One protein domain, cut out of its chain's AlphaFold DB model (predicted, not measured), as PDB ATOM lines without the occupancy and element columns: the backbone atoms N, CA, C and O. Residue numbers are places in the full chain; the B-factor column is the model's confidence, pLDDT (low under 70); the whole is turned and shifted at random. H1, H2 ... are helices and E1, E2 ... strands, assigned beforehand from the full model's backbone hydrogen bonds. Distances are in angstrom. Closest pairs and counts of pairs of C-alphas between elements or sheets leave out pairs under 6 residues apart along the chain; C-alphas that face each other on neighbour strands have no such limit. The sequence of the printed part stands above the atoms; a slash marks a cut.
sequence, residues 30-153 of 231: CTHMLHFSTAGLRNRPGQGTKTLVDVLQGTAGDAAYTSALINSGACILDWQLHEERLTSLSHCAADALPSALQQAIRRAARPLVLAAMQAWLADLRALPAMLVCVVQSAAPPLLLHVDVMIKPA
ATOM      1  N   CYS A  30     127.589 139.272 167.310       52.06
ATOM      2  CA  CYS A  30     126.249 138.727 167.133       52.06
ATOM      3  C   CYS A  30     125.286 139.457 168.072       52.06
ATOM      4  O   CYS A  30     125.360 139.302 169.288       52.06
ATOM      5  N   THR A  31     124.403 140.281 167.515       56.03
ATOM      6  CA  THR A  31     123.451 141.063 168.321       56.03
ATOM      7  C   THR A  31     122.048 140.477 168.281       56.03
ATOM      8  O   THR A  31     121.283 140.697 169.213       56.03
ATOM      9  N   HIS A  32     121.740 139.664 167.267       60.69
ATOM     10  CA  HIS A  32     120.484 138.927 167.156       60.69
ATOM     11  C   HIS A  32     120.762 137.483 166.767       60.69
ATOM     12  O   HIS A  32     121.359 137.238 165.719       60.69
ATOM     13  N   MET A  33     120.299 136.550 167.600       67.69
ATOM     14  CA  MET A  33     120.284 135.123 167.309       67.69
ATOM     15  C   MET A  33     118.868 134.595 167.521       67.69
ATOM     16  O   MET A  33     118.386 134.481 168.648       67.69
ATOM     17  N   LEU A  34     118.183 134.272 166.429       69.38
ATOM     18  CA  LEU A  34     116.904 133.581 166.520       69.38
ATOM     19  C   LEU A  34     117.130 132.086 166.347       69.38
ATOM     20  O   LEU A  34     117.787 131.673 165.393       69.38
ATOM     21  N   HIS A  35     116.570 131.301 167.267       74.25
ATOM     22  CA  HIS A  35     116.676 129.851 167.271       74.25
ATOM     23  C   HIS A  35     115.297 129.228 167.083       74.25
ATOM     24  O   HIS A  35     114.370 129.480 167.857       74.25
ATOM     25  N   PHE A  36     115.170 128.358 166.096       72.94
ATOM     26  CA  PHE A  36     114.033 127.465 165.959       72.94
ATOM     27  C   PHE A  36     114.466 126.031 166.250       72.94
ATOM     28  O   PHE A  36     115.493 125.568 165.759       72.94
ATOM     29  N   SER A  37     113.640 125.325 167.016       71.19
ATOM     30  CA  SER A  37     113.724 123.877 167.184       71.19
ATOM     31  C   SER A  37     112.343 123.259 166.988       71.19
ATOM     32  O   SER A  37     111.331 123.952 167.095       71.19
ATOM     33  N   THR A  38     112.267 121.943 166.800       60.53
ATOM     34  CA  THR A  38     110.984 121.210 166.835       60.53
ATOM     35  C   THR A  38     110.235 121.362 168.168       60.53
ATOM     36  O   THR A  38     109.031 121.137 168.213       60.53
ATOM     37  N   ALA A  39     110.910 121.815 169.232       59.34
ATOM     38  CA  ALA A  39     110.312 122.192 170.514       59.34
ATOM     39  C   ALA A  39     109.798 123.654 170.565       59.34
ATOM     40  O   ALA A  39     109.411 124.130 171.632       59.34
ATOM     41  N   GLY A  40     109.810 124.376 169.439       61.47
ATOM     42  CA  GLY A  40     109.303 125.742 169.292       61.47
ATOM     43  C   GLY A  40     110.372 126.796 168.976       61.47
ATOM     44  O   GLY A  40     111.581 126.536 169.000       61.47
ATOM     45  N   LEU A  41     109.897 128.013 168.681       59.72
ATOM     46  CA  LEU A  41     110.716 129.205 168.444       59.72
ATOM     47  C   LEU A  41     111.197 129.787 169.777       59.72
ATOM     48  O   LEU A  41     110.402 130.021 170.685       59.72
ATOM     49  N   ARG A  42     112.496 130.060 169.891       62.66
ATOM     50  CA  ARG A  42     113.086 130.755 171.037       62.66
ATOM     51  C   ARG A  42     113.943 131.909 170.537       62.66
ATOM     52  O   ARG A  42     114.894 131.708 169.786       62.66
ATOM     53  N   ASN A  43     113.639 133.119 170.994       54.00
ATOM     54  CA  ASN A  43     114.573 134.228 170.867       54.00
ATOM     55  C   ASN A  43     115.667 134.030 171.923       54.00
ATOM     56  O   ASN A  43     115.368 134.027 173.121       54.00
ATOM     57  N   ARG A  44     116.911 133.796 171.497       58.12
ATOM     58  CA  ARG A  44     118.051 133.774 172.412       58.12
ATOM     59  C   ARG A  44     118.745 135.127 172.270       58.12
ATOM     60  O   ARG A  44     119.371 135.351 171.235       58.12
ATOM     61  N   PRO A  45     118.670 136.030 173.268       49.81
ATOM     62  CA  PRO A  45     119.532 137.206 173.246       49.81
ATOM     63  C   PRO A  45     120.972 136.718 173.072       49.81
ATOM     64  O   PRO A  45     121.353 135.729 173.706       49.81
ATOM     65  N   GLY A  46     121.726 137.340 172.158       52.41
ATOM     66  CA  GLY A  46     123.072 136.894 171.802       52.41
ATOM     67  C   GLY A  46     123.914 136.698 173.062       52.41
ATOM     68  O   GLY A  46     124.264 137.664 173.737       52.41
ATOM     69  N   GLN A  47     124.186 135.444 173.430       40.69
ATOM     70  CA  GLN A  47     124.999 135.138 174.602       40.69
ATOM     71  C   GLN A  47     126.473 135.351 174.246       40.69
ATOM     72  O   GLN A  47     127.160 134.431 173.803       40.69
ATOM     73  N   GLY A  48     126.950 136.574 174.466       50.38
ATOM     74  CA  GLY A  48     128.372 136.900 174.520       50.38
ATOM     75  C   GLY A  48     129.098 137.029 173.178       50.38
ATOM     76  O   GLY A  48     128.529 136.919 172.094       50.38
ATOM     77  N   THR A  49     130.397 137.286 173.301       51.69
ATOM     78  CA  THR A  49     131.399 137.721 172.310       51.69
ATOM     79  C   THR A  49     131.709 136.737 171.169       51.69
ATOM     80  O   THR A  49     132.752 136.851 170.532       51.69
ATOM     81  N   LYS A  50     130.839 135.763 170.882       58.47
ATOM     82  CA  LYS A  50     131.129 134.696 169.912       58.47
ATOM     83  C   LYS A  50     131.170 135.223 168.475       58.47
ATOM     84  O   LYS A  50     130.230 135.873 168.009       58.47
ATOM     85  N   THR A  51     132.244 134.895 167.765       67.25
ATOM     86  CA  THR A  51     132.386 135.132 166.328       67.25
ATOM     87  C   THR A  51     131.529 134.152 165.523       67.25
ATOM     88  O   THR A  51     131.020 133.150 166.027       67.25
ATOM     89  N   LEU A  52     131.384 134.423 164.225       69.38
ATOM     90  CA  LEU A  52     130.720 133.503 163.299       69.38
ATOM     91  C   LEU A  52     131.426 132.140 163.243       69.38
ATOM     92  O   LEU A  52     130.767 131.102 163.177       69.38
ATOM     93  N   VAL A  53     132.758 132.151 163.286       74.25
ATOM     94  CA  VAL A  53     133.553 130.926 163.337       74.25
ATOM     95  C   VAL A  53     133.287 130.168 164.629       74.25
ATOM     96  O   VAL A  53     133.040 128.971 164.549       74.25
ATOM     97  N   ASP A  54     133.206 130.841 165.777       73.19
ATOM     98  CA  ASP A  54     132.909 130.180 167.056       73.19
ATOM     99  C   ASP A  54     131.536 129.501 167.052       73.19
ATOM    100  O   ASP A  54     131.381 128.394 167.567       73.19
ATOM    101  N   VAL A  55     130.530 130.142 166.447       72.81
ATOM    102  CA  VAL A  55     129.188 129.557 166.304       72.81
ATOM    103  C   VAL A  55     129.243 128.310 165.418       72.81
ATOM    104  O   VAL A  55     128.720 127.262 165.794       72.81
ATOM    105  N   LEU A  56     129.907 128.390 164.266       78.38
ATOM    106  CA  LEU A  56     129.962 127.285 163.307       78.38
ATOM    107  C   LEU A  56     130.871 126.135 163.763       78.38
ATOM    108  O   LEU A  56     130.556 124.979 163.499       78.38
ATOM    109  N   GLN A  57     131.966 126.425 164.468       78.81
ATOM    110  CA  GLN A  57     132.845 125.421 165.075       78.81
ATOM    111  C   GLN A  57     132.208 124.779 166.311       78.81
ATOM    112  O   GLN A  57     132.404 123.589 166.544       78.81
ATOM    113  N   GLY A  58     131.433 125.548 167.083       73.06
ATOM    114  CA  GLY A  58     130.682 125.059 168.238       73.06
ATOM    115  C   GLY A  58     129.393 124.316 167.881       73.06
ATOM    116  O   GLY A  58     128.764 123.737 168.768       73.06
ATOM    117  N   THR A  59     128.989 124.318 166.607       72.38
ATOM    118  CA  THR A  59     127.844 123.537 166.126       72.38
ATOM    119  C   THR A  59     128.210 122.054 166.175       72.38
ATOM    120  O   THR A  59     129.098 121.597 165.454       72.38
ATOM    121  N   ALA A  60     127.562 121.301 167.067       65.12
ATOM    122  CA  ALA A  60     127.838 119.881 167.243       65.12
ATOM    123  C   ALA A  60     127.390 119.088 166.007       65.12
ATOM    124  O   ALA A  60     126.252 119.216 165.578       65.12
ATOM    125  N   GLY A  61     128.251 118.225 165.471       70.94
ATOM    126  CA  GLY A  61     127.914 117.383 164.321       70.94
ATOM    127  C   GLY A  61     127.963 118.106 162.972       70.94
ATOM    128  O   GLY A  61     128.700 119.077 162.779       70.94
ATOM    129  N   ASP A  62     127.208 117.566 162.023       76.44
ATOM    130  CA  ASP A  62     127.175 117.998 160.631       76.44
ATOM    131  C   ASP A  62     126.022 118.985 160.417       76.44
ATOM    132  O   ASP A  62     124.857 118.682 160.685       76.44
ATOM    133  N   ALA A  63     126.359 120.189 159.963       84.69
ATOM    134  CA  ALA A  63     125.404 121.258 159.715       84.69
ATOM    135  C   ALA A  63     125.761 121.999 158.425       84.69
ATOM    136  O   ALA A  63     126.935 122.156 158.074       84.69
ATOM    137  N   ALA A  64     124.742 122.484 157.725       88.62
ATOM    138  CA  ALA A  64     124.915 123.368 156.589       88.62
ATOM    139  C   ALA A  64     124.652 124.784 157.038       88.62
ATOM    140  O   ALA A  64     123.855 125.047 157.940       88.62
ATOM    141  N   TYR A  65     125.299 125.712 156.363       90.38
ATOM    142  CA  TYR A  65     125.034 127.111 156.573       90.38
ATOM    143  C   TYR A  65     124.991 127.852 155.250       90.38
ATOM    144  O   TYR A  65     125.542 127.452 154.225       90.38
ATOM    145  N   THR A  66     124.344 128.998 155.285       90.88
ATOM    146  CA  THR A  66     124.371 129.963 154.204       90.88
ATOM    147  C   THR A  66     124.709 131.319 154.791       90.88
ATOM    148  O   THR A  66     124.367 131.619 155.933       90.88
ATOM    149  N   SER A  67     125.416 132.129 154.016       89.88
ATOM    150  CA  SER A  67     125.766 133.497 154.375       89.88
ATOM    151  C   SER A  67     125.292 134.422 153.269       89.88
ATOM    152  O   SER A  67     125.448 134.082 152.094       89.88
ATOM    153  N   ALA A  68     124.705 135.556 153.639       90.31
ATOM    154  CA  ALA A  68     124.157 136.538 152.715       90.31
ATOM    155  C   ALA A  68     124.472 137.960 153.187       90.31
ATOM    156  O   ALA A  68     124.506 138.235 154.388       90.31
ATOM    157  N   LEU A  69     124.684 138.865 152.234       87.69
ATOM    158  CA  LEU A  69     124.740 140.294 152.509       87.69
ATOM    159  C   LEU A  69     123.313 140.848 152.482       87.69
ATOM    160  O   LEU A  69     122.599 140.675 151.497       87.69
ATOM    161  N   ILE A  70     122.928 141.538 153.546       88.44
ATOM    162  CA  ILE A  70     121.759 142.405 153.588       88.44
ATOM    163  C   ILE A  70     122.240 143.789 153.156       88.44
ATOM    164  O   ILE A  70     123.028 144.436 153.854       88.44
ATOM    165  N   ASN A  71     121.808 144.220 151.976       81.69
ATOM    166  CA  ASN A  71     122.192 145.514 151.415       81.69
ATOM    167  C   ASN A  71     121.365 146.668 152.015       81.69
ATOM    168  O   ASN A  71     120.483 146.452 152.842       81.69
ATOM    169  N   SER A  72     121.629 147.902 151.575       74.25
ATOM    170  CA  SER A  72     120.884 149.103 151.991       74.25
ATOM    171  C   SER A  72     119.383 149.047 151.681       74.25
ATOM    172  O   SER A  72     118.608 149.728 152.340       74.25
ATOM    173  N   GLY A  73     118.962 148.214 150.725       76.19
ATOM    174  CA  GLY A  73     117.555 147.935 150.433       76.19
ATOM    175  C   GLY A  73     116.903 146.940 151.396       76.19
ATOM    176  O   GLY A  73     115.776 146.523 151.148       76.19
ATOM    177  N   ALA A  74     117.607 146.522 152.454       81.44
ATOM    178  CA  ALA A  74     117.148 145.536 153.428       81.44
ATOM    179  C   ALA A  74     116.697 144.211 152.783       81.44
ATOM    180  O   ALA A  74     115.762 143.560 153.252       81.44
ATOM    181  N   CYS A  75     117.366 143.804 151.702       86.94
ATOM    182  CA  CYS A  75     117.031 142.598 150.955       86.94
ATOM    183  C   CYS A  75     118.206 141.616 150.898       86.94
ATOM    184  O   CYS A  75     119.369 141.995 151.046       86.94
ATOM    185  N   ILE A  76     117.867 140.344 150.679       89.62
ATOM    186  CA  ILE A  76     118.810 139.270 150.376       89.62
ATOM    187  C   ILE A  76     118.634 138.925 148.902       89.62
ATOM    188  O   ILE A  76     117.526 138.601 148.470       89.62
ATOM    189  N   LEU A  77     119.723 139.000 148.143       89.19
ATOM    190  CA  LEU A  77     119.736 138.600 146.740       89.19
ATOM    191  C   LEU A  77     119.682 137.073 146.628       89.19
ATOM    192  O   LEU A  77     120.267 136.370 147.448       89.19
ATOM    193  N   ASP A  78     118.957 136.575 145.627       90.56
ATOM    194  CA  ASP A  78     118.881 135.155 145.261       90.56
ATOM    195  C   ASP A  78     118.618 134.194 146.429       90.56
ATOM    196  O   ASP A  78     119.248 133.143 146.560       90.56
ATOM    197  N   TRP A  79     117.645 134.528 147.289       91.00
ATOM    198  CA  TRP A  79     117.273 133.700 148.445       91.00
ATOM    199  C   TRP A  79     117.043 132.220 148.089       91.00
ATOM    200  O   TRP A  79     117.412 131.343 148.866       91.00
ATOM    201  N   GLN A  80     116.517 131.926 146.897       91.25
ATOM    202  CA  GLN A  80     116.346 130.553 146.423       91.25
ATOM    203  C   GLN A  80     117.670 129.762 146.397       91.25
ATOM    204  O   GLN A  80     117.704 128.631 146.877       91.25
ATOM    205  N   LEU A  81     118.775 130.365 145.944       89.56
ATOM    206  CA  LEU A  81     120.098 129.724 145.959       89.56
ATOM    207  C   LEU A  81     120.604 129.502 147.390       89.56
ATOM    208  O   LEU A  81     121.320 128.540 147.678       89.56
ATOM    209  N   HIS A  82     120.249 130.398 148.314       90.56
ATOM    210  CA  HIS A  82     120.549 130.211 149.730       90.56
ATOM    211  C   HIS A  82     119.738 129.053 150.331       90.56
ATOM    212  O   HIS A  82     120.316 128.283 151.096       90.56
ATOM    213  N   GLU A  83     118.461 128.890 149.967       89.62
ATOM    214  CA  GLU A  83     117.631 127.747 150.384       89.62
ATOM    215  C   GLU A  83     118.177 126.423 149.852       89.62
ATOM    216  O   GLU A  83     118.324 125.475 150.620       89.62
ATOM    217  N   GLU A  84     118.514 126.365 148.564       88.00
ATOM    218  CA  GLU A  84     119.075 125.168 147.929       88.00
ATOM    219  C   GLU A  84     120.340 124.711 148.660       88.00
ATOM    220  O   GLU A  84     120.463 123.537 149.022       88.00
ATOM    221  N   ARG A  85     121.212 125.662 149.013       87.44
ATOM    222  CA  ARG A  85     122.422 125.409 149.805       87.44
ATOM    223  C   ARG A  85     122.143 124.944 151.239       87.44
ATOM    224  O   ARG A  85     122.909 124.159 151.784       87.44
ATOM    225  N   LEU A  86     121.072 125.417 151.877       88.19
ATOM    226  CA  LEU A  86     120.672 124.924 153.202       88.19
ATOM    227  C   LEU A  86     120.106 123.501 153.135       88.19
ATOM    228  O   LEU A  86     120.251 122.731 154.081       88.19
ATOM    229  N   THR A  87     119.478 123.143 152.015       85.75
ATOM    230  CA  THR A  87     118.947 121.795 151.780       85.75
ATOM    231  C   THR A  87     119.976 120.813 151.224       85.75
ATOM    232  O   THR A  87     119.709 119.614 151.209       85.75
ATOM    233  N   SER A  88     121.168 121.281 150.836       76.12
ATOM    234  CA  SER A  88     122.276 120.445 150.350       76.12
ATOM    235  C   SER A  88     123.089 119.797 151.485       76.12
ATOM    236  O   SER A  88     124.279 119.529 151.331       76.12
ATOM    237  N   LEU A  89     122.463 119.591 152.647       67.50
ATOM    238  CA  LEU A  89     122.973 118.867 153.817       67.50
ATOM    239  C   LEU A  89     123.173 117.382 153.476       67.50
ATOM    240  O   LEU A  89     122.416 116.522 153.907       67.50
ATOM    241  N   SER A  90     124.158 117.056 152.653       58.09
ATOM    242  CA  SER A  90     124.476 115.670 152.336       58.09
ATOM    243  C   SER A  90     125.678 115.232 153.177       58.09
ATOM    244  O   SER A  90     126.785 115.735 152.973       58.09
ATOM    245  N   HIS A  91     125.481 114.291 154.107       53.31
ATOM    246  CA  HIS A  91     126.573 113.651 154.864       53.31
ATOM    247  C   HIS A  91     127.539 112.869 153.950       53.31
ATOM    248  O   HIS A  91     128.667 112.568 154.328       53.31
ATOM    249  N   CYS A  92     127.101 112.548 152.733       45.72
ATOM    250  CA  CYS A  92     127.866 111.921 151.663       45.72
ATOM    251  C   CYS A  92     127.416 112.560 150.350       45.72
ATOM    252  O   CYS A  92     126.220 112.750 150.163       45.72
ATOM    253  N   ALA A  93     128.333 112.851 149.426       47.03
ATOM    254  CA  ALA A  93     128.045 113.497 148.138       47.03
ATOM    255  C   ALA A  93     127.023 112.756 147.231       47.03
ATOM    256  O   ALA A  93     126.731 113.232 146.139       47.03
ATOM    257  N   ALA A  94     126.492 111.608 147.669       48.19
ATOM    258  CA  ALA A  94     125.587 110.741 146.924       48.19
ATOM    259  C   ALA A  94     124.114 110.789 147.384       48.19
ATOM    260  O   ALA A  94     123.244 110.487 146.571       48.19
ATOM    261  N   ASP A  95     123.809 111.212 148.621       57.91
ATOM    262  CA  ASP A  95     122.441 111.121 149.155       57.91
ATOM    263  C   ASP A  95     121.827 112.501 149.399       57.91
ATOM    264  O   ASP A  95     122.257 113.274 150.261       57.91
ATOM    265  N   ALA A  96     120.778 112.806 148.634       65.81
ATOM    266  CA  ALA A  96     119.940 113.969 148.881       65.81
ATOM    267  C   ALA A  96     119.190 113.808 150.211       65.81
ATOM    268  O   ALA A  96     118.710 112.723 150.543       65.81
ATOM    269  N   LEU A  97     119.015 114.911 150.949       75.19
ATOM    270  CA  LEU A  97     118.129 114.907 152.110       75.19
ATOM    271  C   LEU A  97     116.727 114.411 151.717       75.19
ATOM    272  O   LEU A  97     116.234 114.794 150.650       75.19
ATOM    273  N   PRO A  98     116.018 113.670 152.589       81.38
ATOM    274  CA  PRO A  98     114.624 113.325 152.347       81.38
ATOM    275  C   PRO A  98     113.791 114.577 152.047       81.38
ATOM    276  O   PRO A  98     113.908 115.586 152.748       81.38
ATOM    277  N   SER A  99     112.912 114.523 151.042       83.94
ATOM    278  CA  SER A  99     112.121 115.689 150.610       83.94
ATOM    279  C   SER A  99     111.313 116.317 151.749       83.94
ATOM    280  O   SER A  99     111.163 117.536 151.800       83.94
ATOM    281  N   ALA A 100     110.842 115.507 152.702       82.19
ATOM    282  CA  ALA A 100     110.157 115.988 153.900       82.19
ATOM    283  C   ALA A 100     111.051 116.898 154.764       82.19
ATOM    284  O   ALA A 100     110.602 117.950 155.218       82.19
ATOM    285  N   LEU A 101     112.327 116.538 154.941       80.75
ATOM    286  CA  LEU A 101     113.287 117.350 155.686       80.75
ATOM    287  C   LEU A 101     113.657 118.615 154.907       80.75
ATOM    288  O   LEU A 101     113.682 119.695 155.491       80.75
ATOM    289  N   GLN A 102     113.845 118.527 153.587       85.19
ATOM    290  CA  GLN A 102     114.066 119.717 152.756       85.19
ATOM    291  C   GLN A 102     112.903 120.717 152.871       85.19
ATOM    292  O   GLN A 102     113.117 121.918 153.037       85.19
ATOM    293  N   GLN A 103     111.660 120.228 152.830       87.00
ATOM    294  CA  GLN A 103     110.472 121.062 153.019       87.00
ATOM    295  C   GLN A 103     110.406 121.651 154.432       87.00
ATOM    296  O   GLN A 103     110.058 122.822 154.577       87.00
ATOM    297  N   ALA A 104     110.758 120.880 155.465       84.62
ATOM    298  CA  ALA A 104     110.817 121.374 156.839       84.62
ATOM    299  C   ALA A 104     111.849 122.504 156.993       84.62
ATOM    300  O   ALA A 104     111.529 123.542 157.571       84.62
ATOM    301  N   ILE A 105     113.038 122.353 156.397       87.56
ATOM    302  CA  ILE A 105     114.082 123.387 156.366       87.56
ATOM    303  C   ILE A 105     113.551 124.660 155.706       87.56
ATOM    304  O   ILE A 105     113.634 125.731 156.300       87.56
ATOM    305  N   ARG A 106     112.946 124.554 154.515       89.06
ATOM    306  CA  ARG A 106     112.392 125.715 153.793       89.06
ATOM    307  C   ARG A 106     111.290 126.421 154.587       89.06
ATOM    308  O   ARG A 106     111.279 127.648 154.670       89.06
ATOM    309  N   ARG A 107     110.394 125.653 155.220       88.44
ATOM    310  CA  ARG A 107     109.311 126.186 156.067       88.44
ATOM    311  C   ARG A 107     109.832 126.884 157.324       88.44
ATOM    312  O   ARG A 107     109.205 127.841 157.760       88.44
ATOM    313  N   ALA A 108     110.949 126.430 157.893       87.38
ATOM    314  CA  ALA A 108     111.518 127.004 159.111       87.38
ATOM    315  C   ALA A 108     112.464 128.187 158.838       87.38
ATOM    316  O   ALA A 108     112.361 129.224 159.491       87.38
ATOM    317  N   ALA A 109     113.373 128.060 157.867       89.81
ATOM    318  CA  ALA A 109     114.465 129.008 157.663       89.81
ATOM    319  C   ALA A 109     113.986 130.382 157.189       89.81
ATOM    320  O   ALA A 109     114.411 131.400 157.733       89.81
ATOM    321  N   ARG A 110     113.078 130.436 156.208       90.81
ATOM    322  CA  ARG A 110     112.644 131.712 155.625       90.81
ATOM    323  C   ARG A 110     111.905 132.611 156.629       90.81
ATOM    324  O   ARG A 110     112.298 133.772 156.746       90.81
ATOM    325  N   PRO A 111     110.895 132.136 157.387       88.88
ATOM    326  CA  PRO A 111     110.260 132.962 158.415       88.88
ATOM    327  C   PRO A 111     111.241 133.423 159.494       88.88
ATOM    328  O   PRO A 111     111.159 134.564 159.940       88.88
ATOM    329  N   LEU A 112     112.195 132.569 159.875       88.50
ATOM    330  CA  LEU A 112     113.201 132.907 160.878       88.50
ATOM    331  C   LEU A 112     114.165 133.992 160.386       88.50
ATOM    332  O   LEU A 112     114.484 134.916 161.129       88.50
ATOM    333  N   VAL A 113     114.581 133.914 159.121       90.62
ATOM    334  CA  VAL A 113     115.389 134.952 158.469       90.62
ATOM    335  C   VAL A 113     114.639 136.275 158.407       90.62
ATOM    336  O   VAL A 113     115.196 137.298 158.796       90.62
ATOM    337  N   LEU A 114     113.368 136.261 158.002       90.06
ATOM    338  CA  LEU A 114     112.542 137.469 157.973       90.06
ATOM    339  C   LEU A 114     112.379 138.081 159.367       90.06
ATOM    340  O   LEU A 114     112.561 139.285 159.521       90.06
ATOM    341  N   ALA A 115     112.106 137.263 160.386       87.19
ATOM    342  CA  ALA A 115     111.995 137.725 161.766       87.19
ATOM    343  C   ALA A 115     113.316 138.320 162.282       87.19
ATOM    344  O   ALA A 115     113.312 139.365 162.931       87.19
ATOM    345  N   ALA A 116     114.458 137.703 161.957       86.19
ATOM    346  CA  ALA A 116     115.771 138.213 162.347       86.19
ATOM    347  C   ALA A 116     116.072 139.553 161.663       86.19
ATOM    348  O   ALA A 116     116.556 140.479 162.309       86.19
ATOM    349  N   MET A 117     115.748 139.678 160.372       87.88
ATOM    350  CA  MET A 117     115.902 140.925 159.620       87.88
ATOM    351  C   MET A 117     115.001 142.032 160.171       87.88
ATOM    352  O   MET A 117     115.458 143.157 160.342       87.88
ATOM    353  N   GLN A 118     113.744 141.722 160.493       86.75
ATOM    354  CA  GLN A 118     112.822 142.679 161.109       86.75
ATOM    355  C   GLN A 118     113.343 143.170 162.462       86.75
ATOM    356  O   GLN A 118     113.359 144.376 162.694       86.75
ATOM    357  N   ALA A 119     113.833 142.263 163.315       83.62
ATOM    358  CA  ALA A 119     114.448 142.628 164.590       83.62
ATOM    359  C   ALA A 119     115.695 143.511 164.396       83.62
ATOM    360  O   ALA A 119     115.837 144.541 165.048       83.62
ATOM    361  N   TRP A 120     116.559 143.169 163.434       84.38
ATOM    362  CA  TRP A 120     117.746 143.961 163.100       84.38
ATOM    363  C   TRP A 120     117.413 145.397 162.672       84.38
ATOM    364  O   TRP A 120     118.074 146.342 163.104       84.38
ATOM    365  N   LEU A 121     116.402 145.558 161.815       84.50
ATOM    366  CA  LEU A 121     115.974 146.860 161.302       84.50
ATOM    367  C   LEU A 121     115.250 147.690 162.367       84.50
ATOM    368  O   LEU A 121     115.429 148.906 162.404       84.50
ATOM    369  N   ALA A 122     114.464 147.048 163.236       82.81
ATOM    370  CA  ALA A 122     113.782 147.713 164.347       82.81
ATOM    371  C   ALA A 122     114.773 148.359 165.328       82.81
ATOM    372  O   ALA A 122     114.517 149.447 165.837       82.81
ATOM    373  N   ASP A 123     115.942 147.745 165.509       77.62
ATOM    374  CA  ASP A 123     117.044 148.279 166.313       77.62
ATOM    375  C   ASP A 123     117.828 149.427 165.630       77.62
ATOM    376  O   ASP A 123     118.878 149.838 166.130       77.62
ATOM    377  N   LEU A 124     117.364 149.937 164.478       66.81
ATOM    378  CA  LEU A 124     118.007 151.003 163.688       66.81
ATOM    379  C   LEU A 124     119.486 150.719 163.365       66.81
ATOM    380  O   LEU A 124     120.324 151.625 163.300       66.81
ATOM    381  N   ARG A 125     119.838 149.442 163.182       68.06
ATOM    382  CA  ARG A 125     121.230 149.035 162.975       68.06
ATOM    383  C   ARG A 125     121.715 149.368 161.569       68.06
ATOM    384  O   ARG A 125     120.973 149.306 160.592       68.06
ATOM    385  N   ALA A 126     123.005 149.687 161.484       76.31
ATOM    386  CA  ALA A 126     123.651 150.070 160.238       76.31
ATOM    387  C   ALA A 126     123.606 148.942 159.195       76.31
ATOM    388  O   ALA A 126     123.797 147.765 159.509       76.31
ATOM    389  N   LEU A 127     123.398 149.343 157.943       79.25
ATOM    390  CA  LEU A 127     123.567 148.516 156.756       79.25
ATOM    391  C   LEU A 127     124.841 148.957 156.010       79.25
ATOM    392  O   LEU A 127     125.201 150.135 156.085       79.25
ATOM    393  N   PRO A 128     125.505 148.054 155.269       85.81
ATOM    394  CA  PRO A 128     125.124 146.657 155.044       85.81
ATOM    395  C   PRO A 128     125.347 145.750 156.268       85.81
ATOM    396  O   PRO A 128     126.180 146.027 157.131       85.81
ATOM    397  N   ALA A 129     124.602 144.646 156.335       86.12
ATOM    398  CA  ALA A 129     124.719 143.628 157.380       86.12
ATOM    399  C   ALA A 129     125.007 142.249 156.771       86.12
ATOM    400  O   ALA A 129     124.643 141.972 155.634       86.12
ATOM    401  N   MET A 130     125.683 141.379 157.510       86.88
ATOM    402  CA  MET A 130     125.912 139.991 157.130       86.88
ATOM    403  C   MET A 130     124.970 139.090 157.917       86.88
ATOM    404  O   MET A 130     125.011 139.066 159.148       86.88
ATOM    405  N   LEU A 131     124.154 138.328 157.194       90.44
ATOM    406  CA  LEU A 131     123.313 137.275 157.737       90.44
ATOM    407  C   LEU A 131     124.000 135.926 157.577       90.44
ATOM    408  O   LEU A 131     124.546 135.623 156.515       90.44
ATOM    409  N   VAL A 132     123.905 135.094 158.607       89.69
ATOM    410  CA  VAL A 132     124.209 133.669 158.529       89.69
ATOM    411  C   VAL A 132     123.026 132.876 159.046       89.69
ATOM    412  O   VAL A 132     122.524 133.146 160.132       89.69
ATOM    413  N   CYS A 133     122.600 131.888 158.268       90.62
ATOM    414  CA  CYS A 133     121.624 130.896 158.691       90.62
ATOM    415  C   CYS A 133     122.305 129.529 158.731       90.62
ATOM    416  O   CYS A 133     122.951 129.141 157.759       90.62
ATOM    417  N   VAL A 134     122.183 128.836 159.858       88.69
ATOM    418  CA  VAL A 134     122.733 127.504 160.110       88.69
ATOM    419  C   VAL A 134     121.571 126.545 160.291       88.69
ATOM    420  O   VAL A 134     120.616 126.848 161.003       88.69
ATOM    421  N   VAL A 135     121.651 125.399 159.631       87.44
ATOM    422  CA  VAL A 135     120.663 124.333 159.696       87.44
ATOM    423  C   VAL A 135     121.370 123.059 160.112       87.44
ATOM    424  O   VAL A 135     122.323 122.616 159.468       87.44
ATOM    425  N   GLN A 136     120.860 122.458 161.177       83.81
ATOM    426  CA  GLN A 136     121.343 121.198 161.704       83.81
ATOM    427  C   GLN A 136     120.172 120.234 161.869       83.81
ATOM    428  O   GLN A 136     119.127 120.587 162.415       83.81
ATOM    429  N   SER A 137     120.371 118.996 161.423       76.19
ATOM    430  CA  SER A 137     119.474 117.884 161.720       76.19
ATOM    431  C   SER A 137     120.160 116.960 162.720       76.19
ATOM    432  O   SER A 137     121.262 116.484 162.458       76.19
ATOM    433  N   ALA A 138     119.529 116.701 163.864       68.81
ATOM    434  CA  ALA A 138     119.992 115.693 164.813       68.81
ATOM    435  C   ALA A 138     119.259 114.356 164.613       68.81
ATOM    436  O   ALA A 138     118.165 114.305 164.040       68.81
ATOM    437  N   ALA A 139     119.885 113.276 165.087       61.41
ATOM    438  CA  ALA A 139     119.343 111.920 165.044       61.41
ATOM    439  C   ALA A 139     117.979 111.806 165.773       61.41
ATOM    440  O   ALA A 139     117.636 112.684 166.566       61.41
ATOM    441  N   PRO A 140     117.192 110.744 165.503       54.75
ATOM    442  CA  PRO A 140     115.803 110.647 165.933       54.75
ATOM    443  C   PRO A 140     115.552 110.834 167.442       54.75
ATOM    444  O   PRO A 140     116.341 110.340 168.249       54.75
ATOM    445  N   PRO A 141     114.409 111.447 167.820       55.44
ATOM    446  CA  PRO A 141     113.388 112.008 166.923       55.44
ATOM    447  C   PRO A 141     113.941 113.238 166.190       55.44
ATOM    448  O   PRO A 141     114.516 114.093 166.843       55.44
ATOM    449  N   LEU A 142     113.810 113.298 164.852       61.97
ATOM    450  CA  LEU A 142     114.431 114.311 163.975       61.97
ATOM    451  C   LEU A 142     114.282 115.719 164.568       61.97
ATOM    452  O   LEU A 142     113.224 116.340 164.443       61.97
ATOM    453  N   LEU A 143     115.331 116.219 165.222       69.69
ATOM    454  CA  LEU A 143     115.361 117.588 165.717       69.69
ATOM    455  C   LEU A 143     115.988 118.442 164.625       69.69
ATOM    456  O   LEU A 143     117.179 118.334 164.337       69.69
ATOM    457  N   LEU A 144     115.160 119.277 164.004       78.69
ATOM    458  CA  LEU A 144     115.621 120.341 163.131       78.69
ATOM    459  C   LEU A 144     115.934 121.563 163.991       78.69
ATOM    460  O   LEU A 144     115.033 122.119 164.619       78.69
ATOM    461  N   HIS A 145     117.192 121.982 163.979       83.06
ATOM    462  CA  HIS A 145     117.642 123.237 164.556       83.06
ATOM    463  C   HIS A 145     117.960 124.216 163.433       83.06
ATOM    464  O   HIS A 145     118.692 123.885 162.499       83.06
ATOM    465  N   VAL A 146     117.391 125.416 163.525       85.06
ATOM    466  CA  VAL A 146     117.711 126.521 162.625       85.06
ATOM    467  C   VAL A 146     118.116 127.719 163.460       85.06
ATOM    468  O   VAL A 146     117.334 128.199 164.278       85.06
ATOM    469  N   ASP A 147     119.323 128.208 163.222       85.44
ATOM    470  CA  ASP A 147     119.861 129.399 163.860       85.44
ATOM    471  C   ASP A 147     120.069 130.480 162.806       85.44
ATOM    472  O   ASP A 147     120.660 130.231 161.755       85.44
ATOM    473  N   VAL A 148     119.583 131.691 163.073       86.69
ATOM    474  CA  VAL A 148     119.830 132.859 162.223       86.69
ATOM    475  C   VAL A 148     120.527 133.930 163.033       86.69
ATOM    476  O   VAL A 148     120.030 134.357 164.073       86.69
ATOM    477  N   MET A 149     121.655 134.388 162.507       85.81
ATOM    478  CA  MET A 149     122.476 135.443 163.070       85.81
ATOM    479  C   MET A 149     122.621 136.593 162.083       85.81
ATOM    480  O   MET A 149     122.865 136.368 160.898       85.81
ATOM    481  N   ILE A 150     122.551 137.826 162.588       84.56
ATOM    482  CA  ILE A 150     122.883 139.032 161.822       84.56
ATOM    483  C   ILE A 150     123.933 139.844 162.585       84.56
ATOM    484  O   ILE A 150     123.841 140.026 163.803       84.56
ATOM    485  N   LYS A 151     124.945 140.321 161.857       82.25
ATOM    486  CA  LYS A 151     126.003 141.219 162.343       82.25
ATOM    487  C   LYS A 151     126.278 142.319 161.313       82.25
ATOM    488  O   LYS A 151     125.911 142.134 160.151       82.25
ATOM    489  N   PRO A 152     126.948 143.433 161.657       81.94
ATOM    490  CA  PRO A 152     127.351 144.400 160.642       81.94
ATOM    491  C   PRO A 152     128.262 143.746 159.607       81.94
ATOM    492  O   PRO A 152     129.106 142.908 159.945       81.94
ATOM    493  N   ALA A 153     128.067 144.095 158.338       79.44
ATOM    494  CA  ALA A 153     128.936 143.595 157.293       79.44
ATOM    495  C   ALA A 153     130.293 144.304 157.388       79.44
ATOM    496  O   ALA A 153     130.348 145.504 157.668       79.44
TER     497      ALA A 153
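AT A GLANCE: This is residues 30 to 153 of the 231 residues of an uncharacterized protein of Haematococcus lacustris (UniProt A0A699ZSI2). A twisted sheet of five antiparallel strands is covered on one face by the long helix H3 over E1, E5 and E4 and by the shorter H2 over the edge strand E3, making two layers, while little H1 only grazes the sheet. The printed part has 124 residues, of mixed class, with three named helices and five named strands in the order E1 E2 H1 E3 H2 H3 E4 E5; the sheet runs E2 E1 E5 E4 E3. It is compact, with a radius of gyration of the C-alphas of 14.1 A and spans of 42 by 30 by 25 A.

HOW THE PARTS SIT: Start at the hairpin of E1, residues 32 to 37, and E2, residues 40 to 45, where N 42 and O 35 are 2.8 A apart, within hydrogen-bond range. H1, residues 52 to 58, grazes the sheet with residues 52 to 56. H2, residues 79 to 87, lies over E3, residues 63 to 70, at a height of 8.5 A over the sheet; their closest C-alphas, Ala 64 and Leu 86, are 5.6 A apart. On the same face find H3, residues 99 to 122, at a height of 8.0 A; it touches H2 with residues 102 to 106 alone, at a steep tilt of 50 degrees, opposite ways, closest at the C-alphas of Thr 87 and Gln 102, 5.4 A. In the hairpin of E4, residues 129 to 138, and E5, residues 143 to 152, N 134 and O 147 are 2.8 A apart. H1 and H2 have every O i to N i+4 pair within range, H3 18 of 20.

IN THESE COORDINATES: Find C-alpha 32 at (120.484, 138.927, 167.156), where E1 begins. H3 runs 34.9 A from C-alpha 99 at (112.121, 115.689, 150.610), E4 29.3 A, and E5 29.8 A to C-alpha 152 at (127.351, 144.400, 160.642).

THE WHOLE: The farthest C-alphas, Ala 94 and Leu 124, are 44.3 A apart. The printed part has no cut; the link H2 to H3 is long, 11 residues. pLDDT is under 70 in 37 residues, among them 38 to 52 and 89 to 96.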